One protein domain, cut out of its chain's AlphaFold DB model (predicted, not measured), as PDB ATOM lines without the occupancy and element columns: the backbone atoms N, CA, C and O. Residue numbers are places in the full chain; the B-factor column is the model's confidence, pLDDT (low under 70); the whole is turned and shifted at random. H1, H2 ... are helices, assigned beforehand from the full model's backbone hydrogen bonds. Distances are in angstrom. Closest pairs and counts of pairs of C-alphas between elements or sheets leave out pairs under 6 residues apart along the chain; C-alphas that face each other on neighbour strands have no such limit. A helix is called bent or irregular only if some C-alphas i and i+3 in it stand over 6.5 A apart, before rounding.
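AT A GLANCE: This is residues 4 to 76 of the 700 residues of an uncharacterized protein of Pelolinea sp (UniProt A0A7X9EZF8). A helical hairpin, H2 and H3, makes the core, with H4 packed on H2 at one side and H1 set off at the other, where residues 4 to 10 stick out. The printed part has 73 residues and four named helices, H1, H2, H3 and H4 in chain order, with no named strand; the class is all helix. It is compact, with a radius of gyration of the C-alphas of 11.8 A and spans of 32 by 26 by 17 A.

IN THESE COORDINATES: H1 is residues 4 to 16, 18.8 A long, from C-alpha 4 at (-21.431, -79.206, -189.613). H2, residues 22 to 39, measures 25.5 A and is neither bent nor irregular, but only just: C-alphas 35 and 38 are 6.4 A apart. H3, residues 41 to 57, measures 23.5 A; it has a kink of 53 degrees near residue 51 and is irregular, with C-alphas 53 and 56 7.9 A apart. H4, residues 60 to 74, measures 20.2 A, ends at C-alpha 74 at (-1.343, -101.948, -187.040), and is irregular, with C-alphas 61 and 64 7.2 A apart.

HOW THE PARTS SIT: H1 is close to H2 but not clearly touching; their closest C-alphas, of Leu 15 and Lys 25, are 6.9 A apart. H2 and H3 touch as a hairpin, opposite ways at a shallow tilt of 27 degrees, closest at the C-alphas of Cys 33 and Ala 44, 4.7 A. H2 touches H4 with residues 27 to 34 alone, the same way at a steep tilt of 44 degrees; the closest C-alphas are those of Gln 34 and Leu 69, 7.0 A. H1 and H3 are near each other, as are H3 and H4, whose closest C-alphas are 8.2 A apart; H1 and H4 are apart. O i to N i+4 pairs within hydrogen-bond range are 8 of 9 in H1, 12 of 14 in H2, 9 of 13 in H3 and 9 of 11 in H4.

THE WHOLE: The two farthest C-alphas, of His 6 and Glu 75, are 33.3 A apart. The printed part has no cut, and its three links are tight. Mean pLDDT of the printed part is 82.9, with residues 4 to 5, 38 to 39 and 71 to 76 under 70.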
ATOM      1  N   GLU A   4     -22.428 -78.133-189.477       59.88
ATOM      2  CA  GLU A   4     -21.431 -79.206-189.613       59.88
ATOM      3  C   GLU A   4     -20.504 -79.329-188.394       59.88
ATOM      4  O   GLU A   4     -20.319 -80.421-187.856       59.88
ATOM      5  N   ASN A   5     -19.976 -78.202-187.895       61.78
ATOM      6  CA  ASN A   5     -19.159 -78.182-186.675       61.78
ATOM      7  C   ASN A   5     -19.982 -78.586-185.444       61.78
ATOM      8  O   ASN A   5     -19.436 -79.063-184.453       61.78
ATOM      9  N   HIS A   6     -21.306 -78.427-185.498       75.50
ATOM     10  CA  HIS A   6     -22.187 -78.802-184.400       75.50
ATOM     11  C   HIS A   6     -22.293 -80.328-184.236       75.50
ATOM     12  O   HIS A   6     -22.223 -80.810-183.107       75.50
ATOM     13  N   VAL A   7     -22.377 -81.096-185.332       82.94
ATOM     14  CA  VAL A   7     -22.499 -82.568-185.277       82.94
ATOM     15  C   VAL A   7     -21.249 -83.211-184.676       82.94
ATOM     16  O   VAL A   7     -21.371 -84.012-183.751       82.94
ATOM     17  N   PHE A   8     -20.047 -82.843-185.133       83.88
ATOM     18  CA  PHE A   8     -18.816 -83.422-184.577       83.88
ATOM     19  C   PHE A   8     -18.561 -82.999-183.138       83.88
ATOM     20  O   PHE A   8     -18.141 -83.837-182.350       83.88
ATOM     21  N   ASN A   9     -18.912 -81.771-182.750       85.50
ATOM     22  CA  ASN A   9     -18.836 -81.364-181.347       85.50
ATOM     23  C   ASN A   9     -19.744 -82.224-180.451       85.50
ATOM     24  O   ASN A   9     -19.346 -82.596-179.347       85.50
ATOM     25  N   ILE A  10     -20.948 -82.582-180.914       87.12
ATOM     26  CA  ILE A  10     -21.839 -83.505-180.188       87.12
ATOM     27  C   ILE A  10     -21.213 -84.906-180.112       87.12
ATOM     28  O   ILE A  10     -21.211 -85.518-179.046       87.12
ATOM     29  N   VAL A  11     -20.647 -85.411-181.213       90.56
ATOM     30  CA  VAL A  11     -19.999 -86.732-181.250       90.56
ATOM     31  C   VAL A  11     -18.792 -86.787-180.311       90.56
ATOM     32  O   VAL A  11     -18.743 -87.661-179.447       90.56
ATOM     33  N   ASP A  12     -17.861 -85.842-180.435       90.44
ATOM     34  CA  ASP A  12     -16.654 -85.757-179.613       90.44
ATOM     35  C   ASP A  12     -17.006 -85.616-178.130       90.44
ATOM     36  O   ASP A  12     -16.531 -86.402-177.313       90.44
ATOM     37  N   SER A  13     -17.916 -84.700-177.776       88.94
ATOM     38  CA  SER A  13     -18.347 -84.528-176.379       88.94
ATOM     39  C   SER A  13     -19.021 -85.778-175.806       88.94
ATOM     40  O   SER A  13     -18.792 -86.131-174.647       88.94
ATOM     41  N   THR A  14     -19.803 -86.501-176.612       91.31
ATOM     42  CA  THR A  14     -20.445 -87.754-176.188       91.31
ATOM     43  C   THR A  14     -19.424 -88.877-175.982       91.31
ATOM     44  O   THR A  14     -19.556 -89.668-175.045       91.31
ATOM     45  N   LEU A  15     -18.402 -88.955-176.838       91.81
ATOM     46  CA  LEU A  15     -17.337 -89.958-176.756       91.81
ATOM     47  C   LEU A  15     -16.327 -89.665-175.644       91.81
ATOM     48  O   LEU A  15     -15.814 -90.598-175.028       91.81
ATOM     49  N   GLU A  16     -16.019 -88.400-175.378       90.06
ATOM     50  CA  GLU A  16     -15.139 -87.988-174.280       90.06
ATOM     51  C   GLU A  16     -15.850 -88.105-172.924       90.06
ATOM     52  O   GLU A  16     -15.220 -88.396-171.909       90.06
ATOM     53  N   GLY A  17     -17.178 -87.968-172.914       86.31
ATOM     54  CA  GLY A  17     -18.009 -88.199-171.742       86.31
ATOM     55  C   GLY A  17     -18.173 -89.675-171.344       86.31
ATOM     56  O   GLY A  17     -17.817 -90.620-172.057       86.31
ATOM     57  N   ASN A  18     -18.801 -89.863-170.178       85.38
ATOM     58  CA  ASN A  18     -19.182 -91.171-169.620       85.38
ATOM     59  C   ASN A  18     -20.660 -91.521-169.878       85.38
ATOM     60  O   ASN A  18     -21.231 -92.362-169.190       85.38
ATOM     61  N   ALA A  19     -21.307 -90.838-170.828       88.56
ATOM     62  CA  ALA A  19     -22.730 -91.019-171.102       88.56
ATOM     63  C   ALA A  19     -23.018 -92.321-171.876       88.56
ATOM     64  O   ALA A  19     -24.034 -92.973-171.630       88.56
ATOM     65  N   LEU A  20     -22.118 -92.723-172.782       93.38
ATOM     66  CA  LEU A  20     -22.178 -94.010-173.476       93.38
ATOM     67  C   LEU A  20     -21.525 -95.117-172.648       93.38
ATOM     68  O   LEU A  20     -20.391 -94.975-172.193       93.38
ATOM     69  N   LEU A  21     -22.216 -96.248-172.539       94.81
ATOM     70  CA  LEU A  21     -21.674 -97.479-171.975       94.81
ATOM     71  C   LEU A  21     -20.643 -98.116-172.918       94.81
ATOM     72  O   LEU A  21     -20.657 -97.884-174.128       94.81
ATOM     73  N   ASP A  22     -19.774 -98.967-172.373       94.69
ATOM     74  CA  ASP A  22     -18.602 -99.495-173.082       94.69
ATOM     75  C   ASP A  22     -18.927-100.159-174.425       94.69
ATOM     76  O   ASP A  22     -18.252 -99.902-175.416       94.69
ATOM     77  N   GLN A  23     -19.962-101.001-174.482       94.38
ATOM     78  CA  GLN A  23     -20.342-101.716-175.706       94.38
ATOM     79  C   GLN A  23     -20.820-100.776-176.836       94.38
ATOM     80  O   GLN A  23     -20.239-100.828-177.924       94.38
ATOM     81  N   PRO A  24     -21.834 -99.905-176.640       95.75
ATOM     82  CA  PRO A  24     -22.234 -98.944-177.670       95.75
ATOM     83  C   PRO A  24     -21.131 -97.926-177.987       95.75
ATOM     84  O   PRO A  24     -20.971 -97.568-179.152       95.75
ATOM     85  N   LYS A  25     -20.312 -97.521-177.004       96.50
ATOM     86  CA  LYS A  25     -19.145 -96.648-177.221       96.50
ATOM     87  C   LYS A  25     -18.100 -97.303-178.128       96.50
ATOM     88  O   LYS A  25     -17.651 -96.680-179.085       96.50
ATOM     89  N   ALA A  26     -17.758 -98.568-177.875       95.19
ATOM     90  CA  ALA A  26     -16.809 -99.330-178.684       95.19
ATOM     91  C   ALA A  26     -17.302 -99.511-180.125       95.19
ATOM     92  O   ALA A  26     -16.547 -99.295-181.071       95.19
ATOM     93  N   PHE A  27     -18.580 -99.863-180.302       95.00
ATOM     94  CA  PHE A  27     -19.189 -99.958-181.630       95.00
ATOM     95  C   PHE A  27     -19.167 -98.610-182.359       95.00
ATOM     96  O   PHE A  27     -18.795 -98.552-183.530       95.00
ATOM     97  N   PHE A  28     -19.522 -97.522-181.667       95.50
ATOM     98  CA  PHE A  28     -19.541 -96.196-182.268       95.50
ATOM     99  C   PHE A  28     -18.151 -95.786-182.765       95.50
ATOM    100  O   PHE A  28     -17.989 -95.418-183.926       95.50
ATOM    101  N   LEU A  29     -17.138 -95.936-181.910       94.69
ATOM    102  CA  LEU A  29     -15.743 -95.658-182.240       94.69
ATOM    103  C   LEU A  29     -15.242 -96.521-183.402       94.69
ATOM    104  O   LEU A  29     -14.588 -95.990-184.295       94.69
ATOM    105  N   LEU A  30     -15.590 -97.813-183.451       92.12
ATOM    106  CA  LEU A  30     -15.245 -98.689-184.577       92.12
ATOM    107  C   LEU A  30     -15.786 -98.134-185.902       92.12
ATOM    108  O   LEU A  30     -15.031 -98.007-186.867       92.12
ATOM    109  N   LYS A  31     -17.071 -97.760-185.946       91.75
ATOM    110  CA  LYS A  31     -17.692 -97.197-187.155       91.75
ATOM    111  C   LYS A  31     -17.095 -95.847-187.538       91.75
ATOM    112  O   LYS A  31     -16.812 -95.616-188.709       91.75
ATOM    113  N   LEU A  32     -16.822 -94.983-186.564       90.00
ATOM    114  CA  LEU A  32     -16.156 -93.705-186.816       90.00
ATOM    115  C   LEU A  32     -14.737 -93.884-187.357       90.00
ATOM    116  O   LEU A  32     -14.370 -93.166-188.283       90.00
ATOM    117  N   CYS A  33     -13.962 -94.852-186.858       85.75
ATOM    118  CA  CYS A  33     -12.645 -95.172-187.416       85.75
ATOM    119  C   CYS A  33     -12.759 -95.624-188.880       85.75
ATOM    120  O   CYS A  33     -11.982 -95.173-189.718       85.75
ATOM    121  N   GLN A  34     -13.745 -96.472-189.206       82.38
ATOM    122  CA  GLN A  34     -13.988 -96.930-190.581       82.38
ATOM    123  C   GLN A  34     -14.320 -95.772-191.524       82.38
ATOM    124  O   GLN A  34     -13.762 -95.696-192.614       82.38
ATOM    125  N   PHE A  35     -15.202 -94.863-191.107       81.25
ATOM    126  CA  PHE A  35     -15.591 -93.727-191.940       81.25
ATOM    127  C   PHE A  35     -14.475 -92.681-192.042       81.25
ATOM    128  O   PHE A  35     -14.185 -92.180-193.126       81.25
ATOM    129  N   CYS A  36     -13.802 -92.367-190.935       80.31
ATOM    130  CA  CYS A  36     -12.784 -91.320-190.911       80.31
ATOM    131  C   CYS A  36     -11.459 -91.754-191.548       80.31
ATOM    132  O   CYS A  36     -10.739 -90.888-192.028       80.31
ATOM    133  N   SER A  37     -11.132 -93.051-191.611       74.00
ATOM    134  CA  SER A  37      -9.858 -93.522-192.191       74.00
ATOM    135  C   SER A  37      -9.643 -93.056-193.636       74.00
ATOM    136  O   SER A  37      -8.512 -92.827-194.052       74.00
ATOM    137  N   THR A  38     -10.731 -92.868-194.385       69.56
ATOM    138  CA  THR A  38     -10.695 -92.429-195.786       69.56
ATOM    139  C   THR A  38     -10.803 -90.908-195.920       69.56
ATOM    140  O   THR A  38     -10.146 -90.318-196.776       69.56
ATOM    141  N   PHE A  39     -11.619 -90.256-195.085       66.56
ATOM    142  CA  PHE A  39     -11.985 -88.845-195.273       66.56
ATOM    143  C   PHE A  39     -11.330 -87.879-194.270       66.56
ATOM    144  O   PHE A  39     -11.113 -86.717-194.599       66.56
ATOM    145  N   ALA A  40     -10.978 -88.325-193.066       74.44
ATOM    146  CA  ALA A  40     -10.441 -87.496-191.984       74.44
ATOM    147  C   ALA A  40      -9.428 -88.293-191.129       74.44
ATOM    148  O   ALA A  40      -9.734 -88.649-189.986       74.44
ATOM    149  N   PRO A  41      -8.226 -88.593-191.660       71.69
ATOM    150  CA  PRO A  41      -7.276 -89.519-191.034       71.69
ATOM    151  C   PRO A  41      -6.838 -89.089-189.624       71.69
ATOM    152  O   PRO A  41      -6.686 -89.936-188.751       71.69
ATOM    153  N   GLU A  42      -6.726 -87.784-189.359       76.56
ATOM    154  CA  GLU A  42      -6.392 -87.257-188.026       76.56
ATOM    155  C   GLU A  42      -7.472 -87.581-186.977       76.56
ATOM    156  O   GLU A  42      -7.157 -87.985-185.857       76.56
ATOM    157  N   ARG A  43      -8.761 -87.482-187.341       83.25
ATOM    158  CA  ARG A  43      -9.873 -87.903-186.467       83.25
ATOM    159  C   ARG A  43      -9.915 -89.423-186.321       83.25
ATOM    160  O   ARG A  43     -10.224 -89.922-185.242       83.25
ATOM    161  N   ALA A  44      -9.590 -90.157-187.385       81.25
ATOM    162  CA  ALA A  44      -9.546 -91.615-187.358       81.25
ATOM    163  C   ALA A  44      -8.529 -92.128-186.325       81.25
ATOM    164  O   ALA A  44      -8.858 -93.020-185.550       81.25
ATOM    165  N   GLU A  45      -7.348 -91.507-186.252       79.56
ATOM    166  CA  GLU A  45      -6.324 -91.823-185.250       79.56
ATOM    167  C   GLU A  45      -6.787 -91.481-183.822       79.56
ATOM    168  O   GLU A  45      -6.659 -92.307-182.916       79.56
ATOM    169  N   LYS A  46      -7.413 -90.309-183.615       89.38
ATOM    170  CA  LYS A  46      -8.015 -89.940-182.315       89.38
ATOM    171  C   LYS A  46      -9.017 -91.005-181.849       89.38
ATOM    172  O   LYS A  46      -8.931 -91.494-180.723       89.38
ATOM    173  N   TYR A  47      -9.954 -91.395-182.713       92.06
ATOM    174  CA  TYR A  47     -10.964 -92.401-182.378       92.06
ATOM    175  C   TYR A  47     -10.365 -93.797-182.191       92.06
ATOM    176  O   TYR A  47     -10.830 -94.548-181.330       92.06
ATOM    177  N   TRP A  48      -9.310 -94.135-182.934       89.06
ATOM    178  CA  TRP A  48      -8.596 -95.396-182.772       89.06
ATOM    179  C   TRP A  48      -7.982 -95.522-181.377       89.06
ATOM    180  O   TRP A  48      -8.174 -96.536-180.701       89.06
ATOM    181  N   GLN A  49      -7.336 -94.463-180.891       89.44
ATOM    182  CA  GLN A  49      -6.772 -94.419-179.539       89.44
ATOM    183  C   GLN A  49      -7.851 -94.566-178.458       89.44
ATOM    184  O   GLN A  49      -7.643 -95.273-177.470       89.44
ATOM    185  N   MET A  50      -9.031 -93.971-178.662       92.19
ATOM    186  CA  MET A  50     -10.177 -94.143-177.761       92.19
ATOM    187  C   MET A  50     -10.771 -95.562-177.814       92.19
ATOM    188  O   MET A  50     -11.323 -96.031-176.818       92.19
ATOM    189  N   LEU A  51     -10.665 -96.260-178.953       92.12
ATOM    190  CA  LEU A  51     -11.188 -97.617-179.146       92.12
ATOM    191  C   LEU A  51     -10.311 -98.695-178.500       92.12
ATOM    192  O   LEU A  51     -10.844 -99.678-177.986       92.12
ATOM    193  N   GLN A  52      -8.987 -98.517-178.499       89.00
ATOM    194  CA  GLN A  52      -8.006 -99.454-177.929       89.00
ATOM    195  C   GLN A  52      -8.377-100.015-176.536       89.00
ATOM    196  O   GLN A  52      -8.404-101.240-176.373       89.00
ATOM    197  N   PRO A  53      -8.732 -99.194-175.526       92.25
ATOM    198  CA  PRO A  53      -9.120 -99.718-174.215       92.25
ATOM    199  C   PRO A  53     -10.455-100.488-174.222       92.25
ATOM    200  O   PRO A  53     -10.708-101.277-173.315       92.25
ATOM    201  N   LEU A  54     -11.296-100.302-175.244       93.25
ATOM    202  CA  LEU A  54     -12.654-100.849-175.338       93.25
ATOM    203  C   LEU A  54     -12.780-102.042-176.298       93.25
ATOM    204  O   LEU A  54     -13.877-102.556-176.508       93.25
ATOM    205  N   LEU A  55     -11.672-102.536-176.859       89.00
ATOM    206  CA  LEU A  55     -11.664-103.609-177.864       89.00
ATOM    207  C   LEU A  55     -12.397-104.888-177.424       89.00
ATOM    208  O   LEU A  55     -12.961-105.599-178.256       89.00
ATOM    209  N   ARG A  56     -12.397-105.192-176.119       90.25
ATOM    210  CA  ARG A  56     -13.090-106.362-175.546       90.25
ATOM    211  C   ARG A  56     -14.612-106.206-175.504       90.25
ATOM    212  O   ARG A  56     -15.308-107.209-175.406       90.25
ATOM    213  N   SER A  57     -15.106-104.975-175.585       92.56
ATOM    214  CA  SER A  57     -16.530-104.633-175.531       92.56
ATOM    215  C   SER A  57     -17.185-104.620-176.917       92.56
ATOM    216  O   SER A  57     -18.385-104.377-177.024       92.56
ATOM    217  N   ILE A  58     -16.423-104.893-177.985       90.00
ATOM    218  CA  ILE A  58     -16.937-104.972-179.357       90.00
ATOM    219  C   ILE A  58     -17.741-106.272-179.542       90.00
ATOM    220  O   ILE A  58     -17.201-107.357-179.287       90.00
ATOM    221  N   PRO A  59     -18.998-106.200-180.028       85.06
ATOM    222  CA  PRO A  59     -19.820-107.376-180.302       85.06
ATOM    223  C   PRO A  59     -19.130-108.388-181.224       85.06
ATOM    224  O   PRO A  59     -18.380-108.018-182.127       85.06
ATOM    225  N   GLN A  60     -19.417-109.680-181.033       85.06
ATOM    226  CA  GLN A  60     -18.797-110.760-181.811       85.06
ATOM    227  C   GLN A  60     -19.010-110.599-183.327       85.06
ATOM    228  O   GLN A  60     -18.104-110.875-184.112       85.06
ATOM    229  N   GLU A  61     -20.180-110.107-183.730       84.75
ATOM    230  CA  GLU A  61     -20.539-109.829-185.126       84.75
ATOM    231  C   GLU A  61     -19.646-108.770-185.797       84.75
ATOM    232  O   GLU A  61     -19.446-108.824-187.007       84.75
ATOM    233  N   ASN A  62     -19.025-107.871-185.025       83.69
ATOM    234  CA  ASN A  62     -18.134-106.822-185.533       83.69
ATOM    235  C   ASN A  62     -16.640-107.167-185.390       83.69
ATOM    236  O   ASN A  62     -15.780-106.336-185.672       83.69
ATOM    237  N   GLN A  63     -16.290-108.386-184.968       84.12
ATOM    238  CA  GLN A  63     -14.883-108.775-184.788       84.12
ATOM    239  C   GLN A  63     -14.120-108.874-186.116       84.12
ATOM    240  O   GLN A  63     -12.922-108.600-186.155       84.12
ATOM    241  N   ALA A  64     -14.800-109.229-187.213       76.69
ATOM    242  CA  ALA A  64     -14.198-109.234-188.548       76.69
ATOM    243  C   ALA A  64     -13.823-107.811-188.995       76.69
ATOM    244  O   ALA A  64     -12.688-107.568-189.393       76.69
ATOM    245  N   GLU A  65     -14.749-106.866-188.827       76.31
ATOM    246  CA  GLU A  65     -14.539-105.442-189.106       76.31
ATOM    247  C   GLU A  65     -13.412-104.851-188.253       76.31
ATOM    248  O   GLU A  65     -12.582-104.088-188.743       76.31
ATOM    249  N   LEU A  66     -13.346-105.238-186.974       82.00
ATOM    250  CA  LEU A  66     -12.248-104.856-186.096       82.00
ATOM    251  C   LEU A  66     -10.907-105.412-186.583       82.00
ATOM    252  O   LEU A  66      -9.906-104.707-186.518       82.00
ATOM    253  N   ALA A  67     -10.861-106.666-187.038       77.44
ATOM    254  CA  ALA A  67      -9.635-107.274-187.546       77.44
ATOM    255  C   ALA A  67      -9.142-106.572-188.821       77.44
ATOM    256  O   ALA A  67      -7.942-106.340-188.966       77.44
ATOM    257  N   GLU A  68     -10.053-106.187-189.716       72.25
ATOM    258  CA  GLU A  68      -9.737-105.380-190.901       72.25
ATOM    259  C   GLU A  68      -9.176-104.013-190.509       72.25
ATOM    260  O   GLU A  68      -8.125-103.608-191.005       72.25
ATOM    261  N   LEU A  69      -9.829-103.335-189.563       73.12
ATOM    262  CA  LEU A  69      -9.396-102.025-189.098       73.12
ATOM    263  C   LEU A  69      -8.047-102.094-188.368       73.12
ATOM    264  O   LEU A  69      -7.161-101.291-188.648       73.12
ATOM    265  N   ARG A  70      -7.839-103.111-187.519       73.88
ATOM    266  CA  ARG A  70      -6.533-103.425-186.916       73.88
ATOM    267  C   ARG A  70      -5.474-103.629-187.974       73.88
ATOM    268  O   ARG A  70      -4.409-103.061-187.852       73.88
ATOM    269  N   THR A  71      -5.763-104.386-189.025       66.62
ATOM    270  CA  THR A  71      -4.803-104.590-190.114       66.62
ATOM    271  C   THR A  71      -4.417-103.246-190.743       66.62
ATOM    272  O   THR A  71      -3.242-102.998-190.950       66.62
ATOM    273  N   GLY A  72      -5.365-102.327-190.948       62.84
ATOM    274  CA  GLY A  72      -5.081-100.988-191.476       62.84
ATOM    275  C   GLY A  72      -4.245-100.082-190.556       62.84
ATOM    276  O   GLY A  72      -3.348 -99.407-191.052       62.84
ATOM    277  N   PHE A  73      -4.520-100.074-189.246       64.44
ATOM    278  CA  PHE A  73      -3.834 -99.211-188.265       64.44
ATOM    279  C   PHE A  73      -2.574 -99.847-187.641       64.44
ATOM    280  O   PHE A  73      -1.676 -99.125-187.221       64.44
ATOM    281  N   GLU A  74      -2.482-101.181-187.579       58.91
ATOM    282  CA  GLU A  74      -1.343-101.948-187.040       58.91
ATOM    283  C   GLU A  74      -0.358-102.404-188.142       58.91
ATOM    284  O   GLU A  74       0.808-102.635-187.834       58.91
ATOM    285  N   GLU A  75      -0.753-102.513-189.428       50.09
ATOM    286  CA  GLU A  75       0.226-102.669-190.535       50.09
ATOM    287  C   GLU A  75       0.967-101.352-190.841       50.09
ATOM    288  O   GLU A  75       2.026-101.367-191.477       50.09
ATOM    289  N   SER A  76       0.489-100.222-190.317       41.81
ATOM    290  CA  SER A  76       1.285 -99.013-190.133       41.81
ATOM    291  C   SER A  76       1.973 -99.039-188.758       41.81
ATOM    292  O   SER A  76       1.334 -98.694-187.773       41.81
TER     293      SER A  76